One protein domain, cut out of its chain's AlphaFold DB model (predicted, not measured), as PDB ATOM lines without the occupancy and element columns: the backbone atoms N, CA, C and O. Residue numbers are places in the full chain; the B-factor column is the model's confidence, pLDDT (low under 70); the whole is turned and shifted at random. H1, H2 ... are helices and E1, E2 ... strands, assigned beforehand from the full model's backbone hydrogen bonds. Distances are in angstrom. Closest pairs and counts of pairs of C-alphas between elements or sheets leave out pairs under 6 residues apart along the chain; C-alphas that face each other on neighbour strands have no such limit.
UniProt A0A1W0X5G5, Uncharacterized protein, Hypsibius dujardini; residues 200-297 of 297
ATOM      1  N   SER A 200      25.793  25.651 -15.960       87.44
ATOM      2  CA  SER A 200      26.574  24.762 -15.097       87.44
ATOM      3  C   SER A 200      27.949  24.479 -15.706       87.44
ATOM      4  O   SER A 200      28.968  24.601 -15.019       87.44
ATOM      5  N   THR A 201      27.992  24.247 -17.021       89.06
ATOM      6  CA  THR A 201      29.237  24.119 -17.784       89.06
ATOM      7  C   THR A 201      30.051  25.409 -17.728       89.06
ATOM      8  O   THR A 201      31.236  25.362 -17.402       89.06
ATOM      9  N   CYS A 202      29.430  26.573 -17.943       88.75
ATOM     10  CA  CYS A 202      30.129  27.861 -17.857       88.75
ATOM     11  C   CYS A 202      30.756  28.092 -16.472       88.75
ATOM     12  O   CYS A 202      31.909  28.516 -16.367       88.75
ATOM     13  N   THR A 203      30.031  27.755 -15.402       87.12
ATOM     14  CA  THR A 203      30.524  27.876 -14.020       87.12
ATOM     15  C   THR A 203      31.679  26.911 -13.742       87.12
ATOM     16  O   THR A 203      32.652  27.283 -13.086       87.12
ATOM     17  N   ASN A 204      31.619  25.684 -14.261       90.50
ATOM     18  CA  ASN A 204      32.715  24.721 -14.148       90.50
ATOM     19  C   ASN A 204      33.968  25.210 -14.896       90.50
ATOM     20  O   ASN A 204      35.060  25.238 -14.327       90.50
ATOM     21  N   LEU A 205      33.811  25.688 -16.132       91.69
ATOM     22  CA  LEU A 205      34.909  26.234 -16.934       91.69
ATOM     23  C   LEU A 205      35.518  27.503 -16.322       91.69
ATOM     24  O   LEU A 205      36.706  27.749 -16.485       91.69
ATOM     25  N   LEU A 206      34.762  28.273 -15.542       88.62
ATOM     26  CA  LEU A 206      35.316  29.388 -14.771       88.62
ATOM     27  C   LEU A 206      36.282  28.936 -13.662       88.62
ATOM     28  O   LEU A 206      37.183  29.676 -13.273       88.62
ATOM     29  N   ARG A 207      36.105  27.715 -13.146       87.88
ATOM     30  CA  ARG A 207      36.974  27.124 -12.119       87.88
ATOM     31  C   ARG A 207      38.146  26.362 -12.736       87.88
ATOM     32  O   ARG A 207      39.261  26.456 -12.231       87.88
ATOM     33  N   ASN A 208      37.892  25.648 -13.832       91.44
ATOM     34  CA  ASN A 208      38.798  24.632 -14.375       91.44
ATOM     35  C   ASN A 208      39.242  24.879 -15.827       91.44
ATOM     36  O   ASN A 208      39.916  24.032 -16.411       91.44
ATOM     37  N   GLY A 209      38.859  26.007 -16.425       91.81
ATOM     38  CA  GLY A 209      39.149  26.344 -17.815       91.81
ATOM     39  C   GLY A 209      40.645  26.422 -18.117       91.81
ATOM     40  O   GLY A 209      41.468  26.798 -17.276       91.81
ATOM     41  N   ASN A 210      41.009  26.040 -19.340       93.44
ATOM     42  CA  ASN A 210      42.407  25.901 -19.749       93.44
ATOM     43  C   ASN A 210      43.149  27.241 -19.905       93.44
ATOM     44  O   ASN A 210      44.364  27.276 -19.711       93.44
ATOM     45  N   GLU A 211      42.440  28.340 -20.164       94.00
ATOM     46  CA  GLU A 211      43.035  29.677 -20.340       94.00
ATOM     47  C   GLU A 211      43.275  30.399 -19.004       94.00
ATOM     48  O   GLU A 211      44.038  31.362 -18.934       94.00
ATOM     49  N   LEU A 212      42.709  29.900 -17.897       88.88
ATOM     50  CA  LEU A 212      42.886  30.505 -16.572       88.88
ATOM     51  C   LEU A 212      44.353  30.543 -16.130       88.88
ATOM     52  O   LEU A 212      44.745  31.420 -15.364       88.88
ATOM     53  N   ARG A 213      45.187  29.607 -16.601       85.88
ATOM     54  CA  ARG A 213      46.615  29.550 -16.246       85.88
ATOM     55  C   ARG A 213      47.396  30.778 -16.716       85.88
ATOM     56  O   ARG A 213      48.415  31.085 -16.106       85.88
ATOM     57  N   GLY A 214      46.922  31.461 -17.759       84.38
ATOM     58  CA  GLY A 214      47.521  32.696 -18.266       84.38
ATOM     59  C   GLY A 214      47.168  33.943 -17.449       84.38
ATOM     60  O   GLY A 214      47.773  34.990 -17.654       84.38
ATOM     61  N   LEU A 215      46.212  33.846 -16.519       85.62
ATOM     62  CA  LEU A 215      45.749  34.972 -15.711       85.62
ATOM     63  C   LEU A 215      46.564  35.133 -14.421       85.62
ATOM     64  O   LEU A 215      47.068  34.163 -13.832       85.62
ATOM     65  N   SER A 216      46.631  36.372 -13.926       84.19
ATOM     66  CA  SER A 216      47.248  36.659 -12.632       84.19
ATOM     67  C   SER A 216      46.525  35.910 -11.501       84.19
ATOM     68  O   SER A 216      45.378  35.472 -11.631       84.19
ATOM     69  N   TYR A 217      47.200  35.716 -10.364       80.50
ATOM     70  CA  TYR A 217      46.569  35.089  -9.195       80.50
ATOM     71  C   TYR A 217      45.350  35.888  -8.706       80.50
ATOM     72  O   TYR A 217      44.334  35.295  -8.351       80.50
ATOM     73  N   GLN A 218      45.443  37.222  -8.735       76.94
ATOM     74  CA  GLN A 218      44.367  38.120  -8.318       76.94
ATOM     75  C   GLN A 218      43.142  37.984  -9.229       76.94
ATOM     76  O   GLN A 218      42.044  37.768  -8.721       76.94
ATOM     77  N   ASP A 219      43.332  37.993 -10.553       79.69
ATOM     78  CA  ASP A 219      42.231  37.858 -11.519       79.69
ATOM     79  C   ASP A 219      41.526  36.503 -11.389       79.69
ATOM     80  O   ASP A 219      40.298  36.425 -11.404       79.69
ATOM     81  N   ARG A 220      42.291  35.420 -11.189       83.06
ATOM     82  CA  ARG A 220      41.720  34.081 -10.968       83.06
ATOM     83  C   ARG A 220      40.883  34.005  -9.702       83.06
ATOM     84  O   ARG A 220      39.771  33.485  -9.752       83.06
ATOM     85  N   GLN A 221      41.401  34.515  -8.585       79.19
ATOM     86  CA  GLN A 221      40.655  34.566  -7.326       79.19
ATOM     87  C   GLN A 221      39.350  35.344  -7.505       79.19
ATOM     88  O   GLN A 221      38.296  34.874  -7.086       79.19
ATOM     89  N   MET A 222      39.402  36.478  -8.205       76.38
ATOM     90  CA  MET A 222      38.227  37.300  -8.478       76.38
ATOM     91  C   MET A 222      37.158  36.567  -9.288       76.38
ATOM     92  O   MET A 222      35.975  36.622  -8.962       76.38
ATOM     93  N   LEU A 223      37.570  35.879 -10.353       80.12
ATOM     94  CA  LEU A 223      36.662  35.141 -11.226       80.12
ATOM     95  C   LEU A 223      36.004  33.956 -10.499       80.12
ATOM     96  O   LEU A 223      34.824  33.676 -10.716       80.12
ATOM     97  N   GLN A 224      36.754  33.268  -9.635       77.75
ATOM     98  CA  GLN A 224      36.325  32.032  -8.978       77.75
ATOM     99  C   GLN A 224      35.503  32.247  -7.701       77.75
ATOM    100  O   GLN A 224      34.758  31.346  -7.312       77.75
ATOM    101  N   GLN A 225      35.609  33.406  -7.050       73.31
ATOM    102  CA  GLN A 225      34.851  33.698  -5.835       73.31
ATOM    103  C   GLN A 225      33.350  33.867  -6.131       73.31
ATOM    104  O   GLN A 225      32.939  34.595  -7.034       73.31
ATOM    105  N   GLU A 226      32.512  33.170  -5.358       57.91
ATOM    106  CA  GLU A 226      31.047  33.271  -5.447       57.91
ATOM    107  C   GLU A 226      30.475  34.464  -4.659       57.91
ATOM    108  O   GLU A 226      29.338  34.857  -4.912       57.91
ATOM    109  N   SER A 227      31.252  35.076  -3.751       50.81
ATOM    110  CA  SER A 227      30.804  36.144  -2.843       50.81
ATOM    111  C   SER A 227      31.687  37.402  -2.861       50.81
ATOM    112  O   SER A 227      32.902  37.352  -3.020       50.81
ATOM    113  N   HIS A 228      31.029  38.550  -2.685       47.03
ATOM    114  CA  HIS A 228      31.419  39.912  -3.079       47.03
ATOM    115  C   HIS A 228      32.497  40.630  -2.237       47.03
ATOM    116  O   HIS A 228      32.509  41.854  -2.184       47.03
ATOM    117  N   SER A 229      33.403  39.934  -1.550       43.84
ATOM    118  CA  SER A 229      34.334  40.588  -0.614       43.84
ATOM    119  C   SER A 229      35.796  40.461  -1.039       43.84
ATOM    120  O   SER A 229      36.516  39.580  -0.572       43.84
ATOM    121  N   LEU A 230      36.258  41.392  -1.874       49.84
ATOM    122  CA  LEU A 230      37.686  41.662  -2.027       49.84
ATOM    123  C   LEU A 230      38.079  42.728  -1.003       49.84
ATOM    124  O   LEU A 230      37.690  43.884  -1.135       49.84
ATOM    125  N   SER A 231      38.855  42.364   0.021       45.62
ATOM    126  CA  SER A 231      39.528  43.370   0.850       45.62
ATOM    127  C   SER A 231      40.801  43.814   0.126       45.62
ATOM    128  O   SER A 231      41.888  43.293   0.396       45.62
ATOM    129  N   ASP A 232      40.693  44.728  -0.837       46.31
ATOM    130  CA  ASP A 232      41.900  45.310  -1.413       46.31
ATOM    131  C   ASP A 232      42.467  46.371  -0.459       46.31
ATOM    132  O   ASP A 232      41.944  47.476  -0.333       46.31
ATOM    133  N   LYS A 233      43.559  46.028   0.231       45.69
ATOM    134  CA  LYS A 233      44.327  46.980   1.049       45.69
ATOM    135  C   LYS A 233      45.152  47.956   0.194       45.69
ATOM    136  O   LYS A 233      45.763  48.858   0.757       45.69
ATOM    137  N   SER A 234      45.212  47.768  -1.131       47.56
ATOM    138  CA  SER A 234      46.090  48.520  -2.038       47.56
ATOM    139  C   SER A 234      45.433  49.707  -2.753       47.56
ATOM    140  O   SER A 234      46.140  50.483  -3.394       47.56
ATOM    141  N   GLY A 235      44.113  49.892  -2.617       45.34
ATOM    142  CA  GLY A 235      43.398  51.041  -3.184       45.34
ATOM    143  C   GLY A 235      43.380  51.088  -4.717       45.34
ATOM    144  O   GLY A 235      43.109  52.148  -5.283       45.34
ATOM    145  N   LYS A 236      43.678  49.978  -5.406       51.59
ATOM    146  CA  LYS A 236      43.559  49.913  -6.864       51.59
ATOM    147  C   LYS A 236      42.115  49.568  -7.234       51.59
ATOM    148  O   LYS A 236      41.520  48.695  -6.608       51.59
ATOM    149  N   PRO A 237      41.524  50.236  -8.240       50.41
ATOM    150  CA  PRO A 237      40.196  49.865  -8.700       50.41
ATOM    151  C   PRO A 237      40.237  48.411  -9.194       50.41
ATOM    152  O   PRO A 237      41.177  48.040  -9.907       50.41
ATOM    153  N   PRO A 238      39.256  47.574  -8.836       55.88
ATOM    154  CA  PRO A 238      39.202  46.210  -9.339       55.88
ATOM    155  C   PRO A 238      39.021  46.218 -10.857       55.88
ATOM    156  O   PRO A 238      38.278  47.024 -11.425       55.88
ATOM    157  N   LEU A 239      39.741  45.307 -11.504       64.62
ATOM    158  CA  LEU A 239      39.844  45.175 -12.950       64.62
ATOM    159  C   LEU A 239      38.501  44.717 -13.545       64.62
ATOM    160  O   LEU A 239      38.262  43.529 -13.778       64.62
ATOM    161  N   ALA A 240      37.609  45.671 -13.818       70.06
ATOM    162  CA  ALA A 240      36.552  45.474 -14.799       70.06
ATOM    163  C   ALA A 240      37.218  45.109 -16.132       70.06
ATOM    164  O   ALA A 240      38.105  45.814 -16.614       70.06
ATOM    165  N   GLY A 241      36.833  43.972 -16.702       82.50
ATOM    166  CA  GLY A 241      37.535  43.411 -17.847       82.50
ATOM    167  C   GLY A 241      36.828  42.198 -18.422       82.50
ATOM    168  O   GLY A 241      35.926  41.631 -17.798       82.50
ATOM    169  N   ARG A 242      37.241  41.825 -19.634       90.44
ATOM    170  CA  ARG A 242      36.776  40.643 -20.361       90.44
ATOM    171  C   ARG A 242      37.911  39.630 -20.400       90.44
ATOM    172  O   ARG A 242      38.951  39.889 -20.998       90.44
ATOM    173  N   TYR A 243      37.699  38.480 -19.779       91.44
ATOM    174  CA  TYR A 243      38.722  37.463 -19.567       91.44
ATOM    175  C   TYR A 243      38.387  36.221 -20.374       91.44
ATOM    176  O   TYR A 243      37.292  35.685 -20.239       91.44
ATOM    177  N   LYS A 244      39.317  35.751 -21.205       93.94
ATOM    178  CA  LYS A 244      39.192  34.445 -21.858       93.94
ATOM    179  C   LYS A 244      39.489  33.366 -20.814       93.94
ATOM    180  O   LYS A 244      40.581  33.355 -20.257       93.94
ATOM    181  N   VAL A 245      38.521  32.501 -20.519       94.69
ATOM    182  CA  VAL A 245      38.649  31.485 -19.455       94.69
ATOM    183  C   VAL A 245      38.787  30.071 -20.004       94.69
ATOM    184  O   VAL A 245      39.394  29.219 -19.360       94.69
ATOM    185  N   HIS A 246      38.282  29.823 -21.212       95.50
ATOM    186  CA  HIS A 246      38.395  28.529 -21.875       95.50
ATOM    187  C   HIS A 246      38.422  28.685 -23.390       95.50
ATOM    188  O   HIS A 246      37.814  29.608 -23.934       95.50
ATOM    189  N   SER A 247      39.091  27.763 -24.072       95.56
ATOM    190  CA  SER A 247      39.059  27.649 -25.527       95.56
ATOM    191  C   SER A 247      39.086  26.188 -25.949       95.56
ATOM    192  O   SER A 247      39.838  25.389 -25.387       95.56
ATOM    193  N   GLN A 248      38.268  25.832 -26.934       95.12
ATOM    194  CA  GLN A 248      38.252  24.490 -27.504       95.12
ATOM    195  C   GLN A 248      37.758  24.491 -28.946       95.12
ATOM    196  O   GLN A 248      36.953  25.332 -29.341       95.12
ATOM    197  N   THR A 249      38.193  23.498 -29.711       95.75
ATOM    198  CA  THR A 249      37.622  23.193 -31.022       95.75
ATOM    199  C   THR A 249      36.566  22.108 -30.861       95.75
ATOM    200  O   THR A 249      36.816  21.093 -30.213       95.75
ATOM    201  N   ILE A 250      35.393  22.324 -31.444       92.75
ATOM    202  CA  ILE A 250      34.310  21.343 -31.500       92.75
ATOM    203  C   ILE A 250      34.001  20.994 -32.956       92.75
ATOM    204  O   ILE A 250      34.125  21.839 -33.844       92.75
ATOM    205  N   THR A 251      33.587  19.753 -33.198       91.56
ATOM    206  CA  THR A 251      33.066  19.314 -34.496       91.56
ATOM    207  C   THR A 251      31.545  19.393 -34.468       91.56
ATOM    208  O   THR A 251      30.905  18.780 -33.614       91.56
ATOM    209  N   LEU A 252      30.976  20.168 -35.386       92.31
ATOM    210  CA  LEU A 252      29.540  20.336 -35.565       92.31
ATOM    211  C   LEU A 252      28.924  19.124 -36.288       92.31
ATOM    212  O   LEU A 252      29.645  18.402 -36.982       92.31
ATOM    213  N   PRO A 253      27.599  18.904 -36.174       89.31
ATOM    214  CA  PRO A 253      26.878  17.870 -36.927       89.31
ATOM    215  C   PRO A 253      27.120  17.870 -38.446       89.31
ATOM    216  O   PRO A 253      27.114  16.807 -39.072       89.31
ATOM    217  N   SER A 254      27.367  19.039 -39.044       87.38
ATOM    218  CA  SER A 254      27.774  19.173 -40.451       87.38
ATOM    219  C   SER A 254      29.172  18.623 -40.775       87.38
ATOM    220  O   SER A 254      29.545  18.535 -41.944       87.38
ATOM    221  N   GLY A 255      29.967  18.266 -39.763       86.50
ATOM    222  CA  GLY A 255      31.381  17.911 -39.877       86.50
ATOM    223  C   GLY A 255      32.326  19.117 -39.855       86.50
ATOM    224  O   GLY A 255      33.544  18.937 -39.796       86.50
ATOM    225  N   GLN A 256      31.801  20.347 -39.867       89.94
ATOM    226  CA  GLN A 256      32.621  21.550 -39.731       89.94
ATOM    227  C   GLN A 256      33.247  21.621 -38.339       89.94
ATOM    228  O   GLN A 256      32.611  21.306 -37.337       89.94
ATOM    229  N   SER A 257      34.503  22.055 -38.265       93.06
ATOM    230  CA  SER A 257      35.167  22.313 -36.988       93.06
ATOM    231  C   SER A 257      35.138  23.803 -36.691       93.06
ATOM    232  O   SER A 257      35.578  24.604 -37.514       93.06
ATOM    233  N   VAL A 258      34.645  24.174 -35.512       94.31
ATOM    234  CA  VAL A 258      34.617  25.565 -35.050       94.31
ATOM    235  C   VAL A 258      35.396  25.696 -33.751       94.31
ATOM    236  O   VAL A 258      35.349  24.821 -32.886       94.31
ATOM    237  N   SER A 259      36.151  26.784 -33.627       95.44
ATOM    238  CA  SER A 259      36.852  27.118 -32.389       95.44
ATOM    239  C   SER A 259      35.975  28.044 -31.567       95.44
ATOM    240  O   SER A 259      35.581  29.096 -32.053       95.44
ATOM    241  N   LEU A 260      35.681  27.643 -30.336       95.31
ATOM    242  CA  LEU A 260      34.889  28.408 -29.389       95.31
ATOM    243  C   LEU A 260      35.764  28.863 -28.233       95.31
ATOM    244  O   LEU A 260      36.588  28.105 -27.709       95.31
ATOM    245  N   SER A 261      35.552  30.097 -27.801       96.00
ATOM    246  CA  SER A 261      36.179  30.665 -26.616       96.00
ATOM    247  C   SER A 261      35.118  31.168 -25.654       96.00
ATOM    248  O   SER A 261      34.241  31.941 -26.033       96.00
ATOM    249  N   LEU A 262      35.211  30.746 -24.395       95.88
ATOM    250  CA  LEU A 262      34.396  31.298 -23.323       95.88
ATOM    251  C   LEU A 262      35.111  32.513 -22.745       95.88
ATOM    252  O   LEU A 262      36.239  32.413 -22.248       95.88
ATOM    253  N   HIS A 263      34.424  33.645 -22.768       94.50
ATOM    254  CA  HIS A 263      34.821  34.873 -22.110       94.50
ATOM    255  C   HIS A 263      33.916  35.150 -20.910       94.50
ATOM    256  O   HIS A 263      32.704  34.942 -20.960       94.50
ATOM    257  N   VAL A 264      34.506  35.659 -19.831       92.38
ATOM    258  CA  VAL A 264      33.777  36.190 -18.680       92.38
ATOM    259  C   VAL A 264      34.071  37.669 -18.556       92.38
ATOM    260  O   VAL A 264      35.224  38.076 -18.422       92.38
ATOM    261  N   SER A 265      33.015  38.469 -18.605       89.94
ATOM    262  CA  SER A 265      33.072  39.910 -18.400       89.94
ATOM    263  C   SER A 265      32.579  40.245 -16.998       89.94
ATOM    264  O   SER A 265      31.474  39.859 -16.609       89.94
ATOM    265  N   LEU A 266      33.392  40.981 -16.243       86.50
ATOM    266  CA  LEU A 266      33.050  41.488 -14.914       86.50
ATOM    267  C   LEU A 266      32.580  42.937 -15.034       86.50
ATOM    268  O   LEU A 266      33.332  43.801 -15.488       86.50
ATOM    269  N   ARG A 267      31.334  43.204 -14.638       83.69
ATOM    270  CA  ARG A 267      30.733  44.544 -14.663       83.69
ATOM    271  C   ARG A 267      30.394  44.978 -13.248       83.69
ATOM    272  O   ARG A 267      29.641  44.285 -12.573       83.69
ATOM    273  N   HIS A 268      30.946  46.106 -12.811       84.00
ATOM    274  CA  HIS A 268      30.604  46.702 -11.519       84.00
ATOM    275  C   HIS A 268      29.127  47.110 -11.499       84.00
ATOM    276  O   HIS A 268      28.630  47.667 -12.479       84.00
ATOM    277  N   THR A 269      28.426  46.804 -10.410       83.06
ATOM    278  CA  THR A 269      26.991  47.096 -10.253       83.06
ATOM    279  C   THR A 269      26.658  47.969  -9.054       83.06
ATOM    280  O   THR A 269      25.523  48.430  -8.947       83.06
ATOM    281  N   GLY A 270      27.623  48.248  -8.180       81.25
ATOM    282  CA  GLY A 270      27.449  49.167  -7.061       81.25
ATOM    283  C   GLY A 270      28.278  48.773  -5.852       81.25
ATOM    284  O   GLY A 270      28.959  47.752  -5.853       81.25
ATOM    285  N   ASP A 271      28.177  49.577  -4.801       83.56
ATOM    286  CA  ASP A 271      28.946  49.405  -3.573       83.56
ATOM    287  C   ASP A 271      28.019  49.392  -2.354       83.56
ATOM    288  O   ASP A 271      26.986  50.060  -2.314       83.56
ATOM    289  N   THR A 272      28.388  48.649  -1.317       81.62
ATOM    290  CA  THR A 272      27.765  48.708   0.007       81.62
ATOM    291  C   THR A 272      28.819  49.091   1.024       81.62
ATOM    292  O   THR A 272      29.789  48.366   1.211       81.62
ATOM    293  N   THR A 273      28.620  50.219   1.702       86.31
ATOM    294  CA  THR A 273      29.556  50.703   2.720       86.31
ATOM    295  C   THR A 273      28.934  50.589   4.105       86.31
ATOM    296  O   THR A 273      27.820  51.059   4.334       86.31
ATOM    297  N   ARG A 274      29.654  49.974   5.043       86.31
ATOM    298  CA  ARG A 274      29.295  49.894   6.462       86.31
ATOM    299  C   ARG A 274      30.369  50.575   7.285       86.31
ATOM    300  O   ARG A 274      31.555  50.418   7.031       86.31
ATOM    301  N   THR A 275      29.949  51.349   8.275       89.38
ATOM    302  CA  THR A 275      30.863  51.995   9.217       89.38
ATOM    303  C   THR A 275      30.465  51.599  10.628       89.38
ATOM    304  O   THR A 275      29.299  51.740  10.988       89.38
ATOM    305  N   TYR A 276      31.413  51.102  11.415       87.44
ATOM    306  CA  TYR A 276      31.192  50.669  12.793       87.44
ATOM    307  C   TYR A 276      32.438  50.915  13.656       87.44
ATOM    308  O   TYR A 276      33.506  51.257  13.151       87.44
ATOM    309  N   MET A 277      32.296  50.786  14.975       92.81
ATOM    310  CA  MET A 277      33.407  50.924  15.920       92.81
ATOM    311  C   MET A 277      33.928  49.543  16.322       92.81
ATOM    312  O   MET A 277      33.145  48.683  16.723       92.81
ATOM    313  N   GLN A 278      35.243  49.338  16.255       90.00
ATOM    314  CA  GLN A 278      35.932  48.161  16.784       90.00
ATOM    315  C   GLN A 278      36.909  48.622  17.876       90.00
ATOM    316  O   GLN A 278      37.988  49.149  17.596       90.00
ATOM    317  N   GLY A 279      36.490  48.496  19.139       92.19
ATOM    318  CA  GLY A 279      37.151  49.177  20.256       92.19
ATOM    319  C   GLY A 279      37.059  50.699  20.093       92.19
ATOM    320  O   GLY A 279      35.978  51.229  19.852       92.19
ATOM    321  N   ASN A 280      38.201  51.390  20.158       91.69
ATOM    322  CA  ASN A 280      38.287  52.843  19.941       91.69
ATOM    323  C   ASN A 280      38.537  53.235  18.472       91.69
ATOM    324  O   ASN A 280      38.740  54.411  18.177       91.69
ATOM    325  N   THR A 281      38.531  52.273  17.547       84.94
ATOM    326  CA  THR A 281      38.827  52.515  16.130       84.94
ATOM    327  C   THR A 281      37.539  52.566  15.318       84.94
ATOM    328  O   THR A 281      36.726  51.644  15.384       84.94
ATOM    329  N   ARG A 282      37.365  53.623  14.516       88.69
ATOM    330  CA  ARG A 282      36.309  53.693  13.499       88.69
ATOM    331  C   ARG A 282      36.744  52.892  12.279       88.69
ATOM    332  O   ARG A 282      37.734  53.235  11.640       88.69
ATOM    333  N   VAL A 283      35.995  51.848  11.960       86.31
ATOM    334  CA  VAL A 283      36.226  50.980  10.806       86.31
ATOM    335  C   VAL A 283      35.168  51.288   9.749       86.31
ATOM    336  O   VAL A 283      33.975  51.330  10.054       86.31
ATOM    337  N   THR A 284      35.601  51.517   8.509       81.88
ATOM    338  CA  THR A 284      34.724  51.633   7.338       81.88
ATOM    339  C   THR A 284      35.069  50.510   6.370       81.88
ATOM    340  O   THR A 284      36.199  50.413   5.900       81.88
ATOM    341  N   GLU A 285      34.090  49.663   6.085       80.88
ATOM    342  CA  GLU A 285      34.191  48.554   5.144       80.88
ATOM    343  C   GLU A 285      33.326  48.855   3.924       80.88
ATOM    344  O   GLU A 285      32.127  49.107   4.062       80.88
ATOM    345  N   THR A 286      33.914  48.797   2.731       74.69
ATOM    346  CA  THR A 286      33.186  48.896   1.463       74.69
ATOM    347  C   THR A 286      33.260  47.558   0.739       74.69
ATOM    348  O   THR A 286      34.336  47.034   0.473       74.69
ATOM    349  N   THR A 287      32.097  46.993   0.439       76.00
ATOM    350  CA  THR A 287      31.912  45.785  -0.368       76.00
ATOM    351  C   THR A 287      31.482  46.203  -1.766       76.00
ATOM    352  O   THR A 287      30.510  46.944  -1.897       76.00
ATOM    353  N   GLN A 288      32.179  45.739  -2.799       73.31
ATOM    354  CA  GLN A 288      31.876  46.076  -4.190       73.31
ATOM    355  C   GLN A 288      31.151  44.915  -4.870       73.31
ATOM    356  O   GLN A 288      31.546  43.756  -4.737       73.31
ATOM    357  N   HIS A 289      30.098  45.227  -5.615       76.81
ATOM    358  CA  HIS A 289      29.236  44.255  -6.278       76.81
ATOM    359  C   HIS A 289      29.540  44.191  -7.771       76.81
ATOM    360  O   HIS A 289      29.751  45.215  -8.426       76.81
ATOM    361  N   TYR A 290      29.544  42.971  -8.312       80.25
ATOM    362  CA  TYR A 290      29.807  42.709  -9.724       80.25
ATOM    363  C   TYR A 290      28.789  41.739 -10.301       80.25
ATOM    364  O   TYR A 290      28.460  40.721  -9.691       80.25
ATOM    365  N   THR A 291      28.383  42.003 -11.537       83.62
ATOM    366  CA  THR A 291      27.717  41.025 -12.392       83.62
ATOM    367  C   THR A 291      28.748  40.334 -13.271       83.62
ATOM    368  O   THR A 291      29.600  40.978 -13.888       83.62
ATOM    369  N   ARG A 292      28.640  39.006 -13.355       86.94
ATOM    370  CA  ARG A 292      29.378  38.171 -14.306       86.94
ATOM    371  C   ARG A 292      28.520  37.948 -15.542       86.94
ATOM    372  O   ARG A 292      27.376  37.516 -15.421       86.94
ATOM    373  N   VAL A 293      29.078  38.222 -16.713       89.12
ATOM    374  CA  VAL A 293      28.449  37.929 -18.003       89.12
ATOM    375  C   VAL A 293      29.313  36.907 -18.730       89.12
ATOM    376  O   VAL A 293      30.502  37.144 -18.929       89.12
ATOM    377  N   PHE A 294      28.717  35.773 -19.090       91.31
ATOM    378  CA  PHE A 294      29.367  34.716 -19.862       91.31
ATOM    379  C   PHE A 294      29.063  34.921 -21.343       91.31
ATOM    380  O   PHE A 294      27.904  35.077 -21.722       91.31
ATOM    381  N   GLU A 295      30.099  34.921 -22.172       93.06
ATOM    382  CA  GLU A 295      29.995  35.136 -23.612       93.06
ATOM    383  C   GLU A 295      30.822  34.076 -24.334       93.06
ATOM    384  O   GLU A 295      32.035  33.997 -24.142       93.06
ATOM    385  N   TRP A 296      30.175  33.278 -25.178       93.69
ATOM    386  CA  TRP A 296      30.866  32.416 -26.132       93.69
ATOM    387  C   TRP A 296      31.091  33.181 -27.439       93.69
ATOM    388  O   TRP A 296      30.183  33.868 -27.909       93.69
ATOM    389  N   SER A 297      32.287  33.068 -28.014       90.88
ATOM    390  CA  SER A 297      32.645  33.633 -29.325       90.88
ATOM    391  C   SER A 297      33.565  32.721 -30.113       90.88
ATOM    392  O   SER A 297      34.355  32.005 -29.449       90.88
TER     393      SER A 297
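Overview. This is residues 200 to 297 of the 297 residues of an uncharacterized protein of Hypsibius dujardini (UniProt A0A1W0X5G5). A long, twisted ribbon of three strands makes a rod, with three short helices clustered by E1; residues 277 to 282, at the far hairpin, stick out. The 98 printed residues include three named helices, then three strands in order E1, E2, E3, a meander, each strand the antiparallel neighbour of the one before. The class is mixed; the whole is loose, radius of gyration of the C-alphas 17.9 A, spans 69 by 22 by 20 A.

Along the chain. H1 is residues 200 to 208, from C-alpha 200 at (26.574, 24.762, -15.097); H2 is 210 to 214, H3 217 to 224. E1 is 241 to 251, 29.6 A; E2 is 257 to 278, 59.7 A, and bends by 69 degrees at 275; E3 is 281 to 296, 47.5 A, ending at (30.866, 32.416, -26.132).

Arrangement. In hairpin E1 and E2, N 248 and O 260 are 2.9 A apart; in hairpin E2 and E3, N 285 and O 274, 2.8 A. H1 and H3 are on the sheet, at heights 9.8 and 10.2 A; H2 is at its level. H1 and H3 only just touch, with 3 pairs within 8 A, closest C-alphas Arg 207 and Gln 224, 5.9 A. Every O i to N i+4 pair is within hydrogen-bond range in H1 and H3; in H2 0 of 1, and 1 of 2 O i to N i+3.

Size, cuts and confidence. The printed part has no cut. The link H3 to E1 is long; residues 226 to 239 are under pLDDT 70.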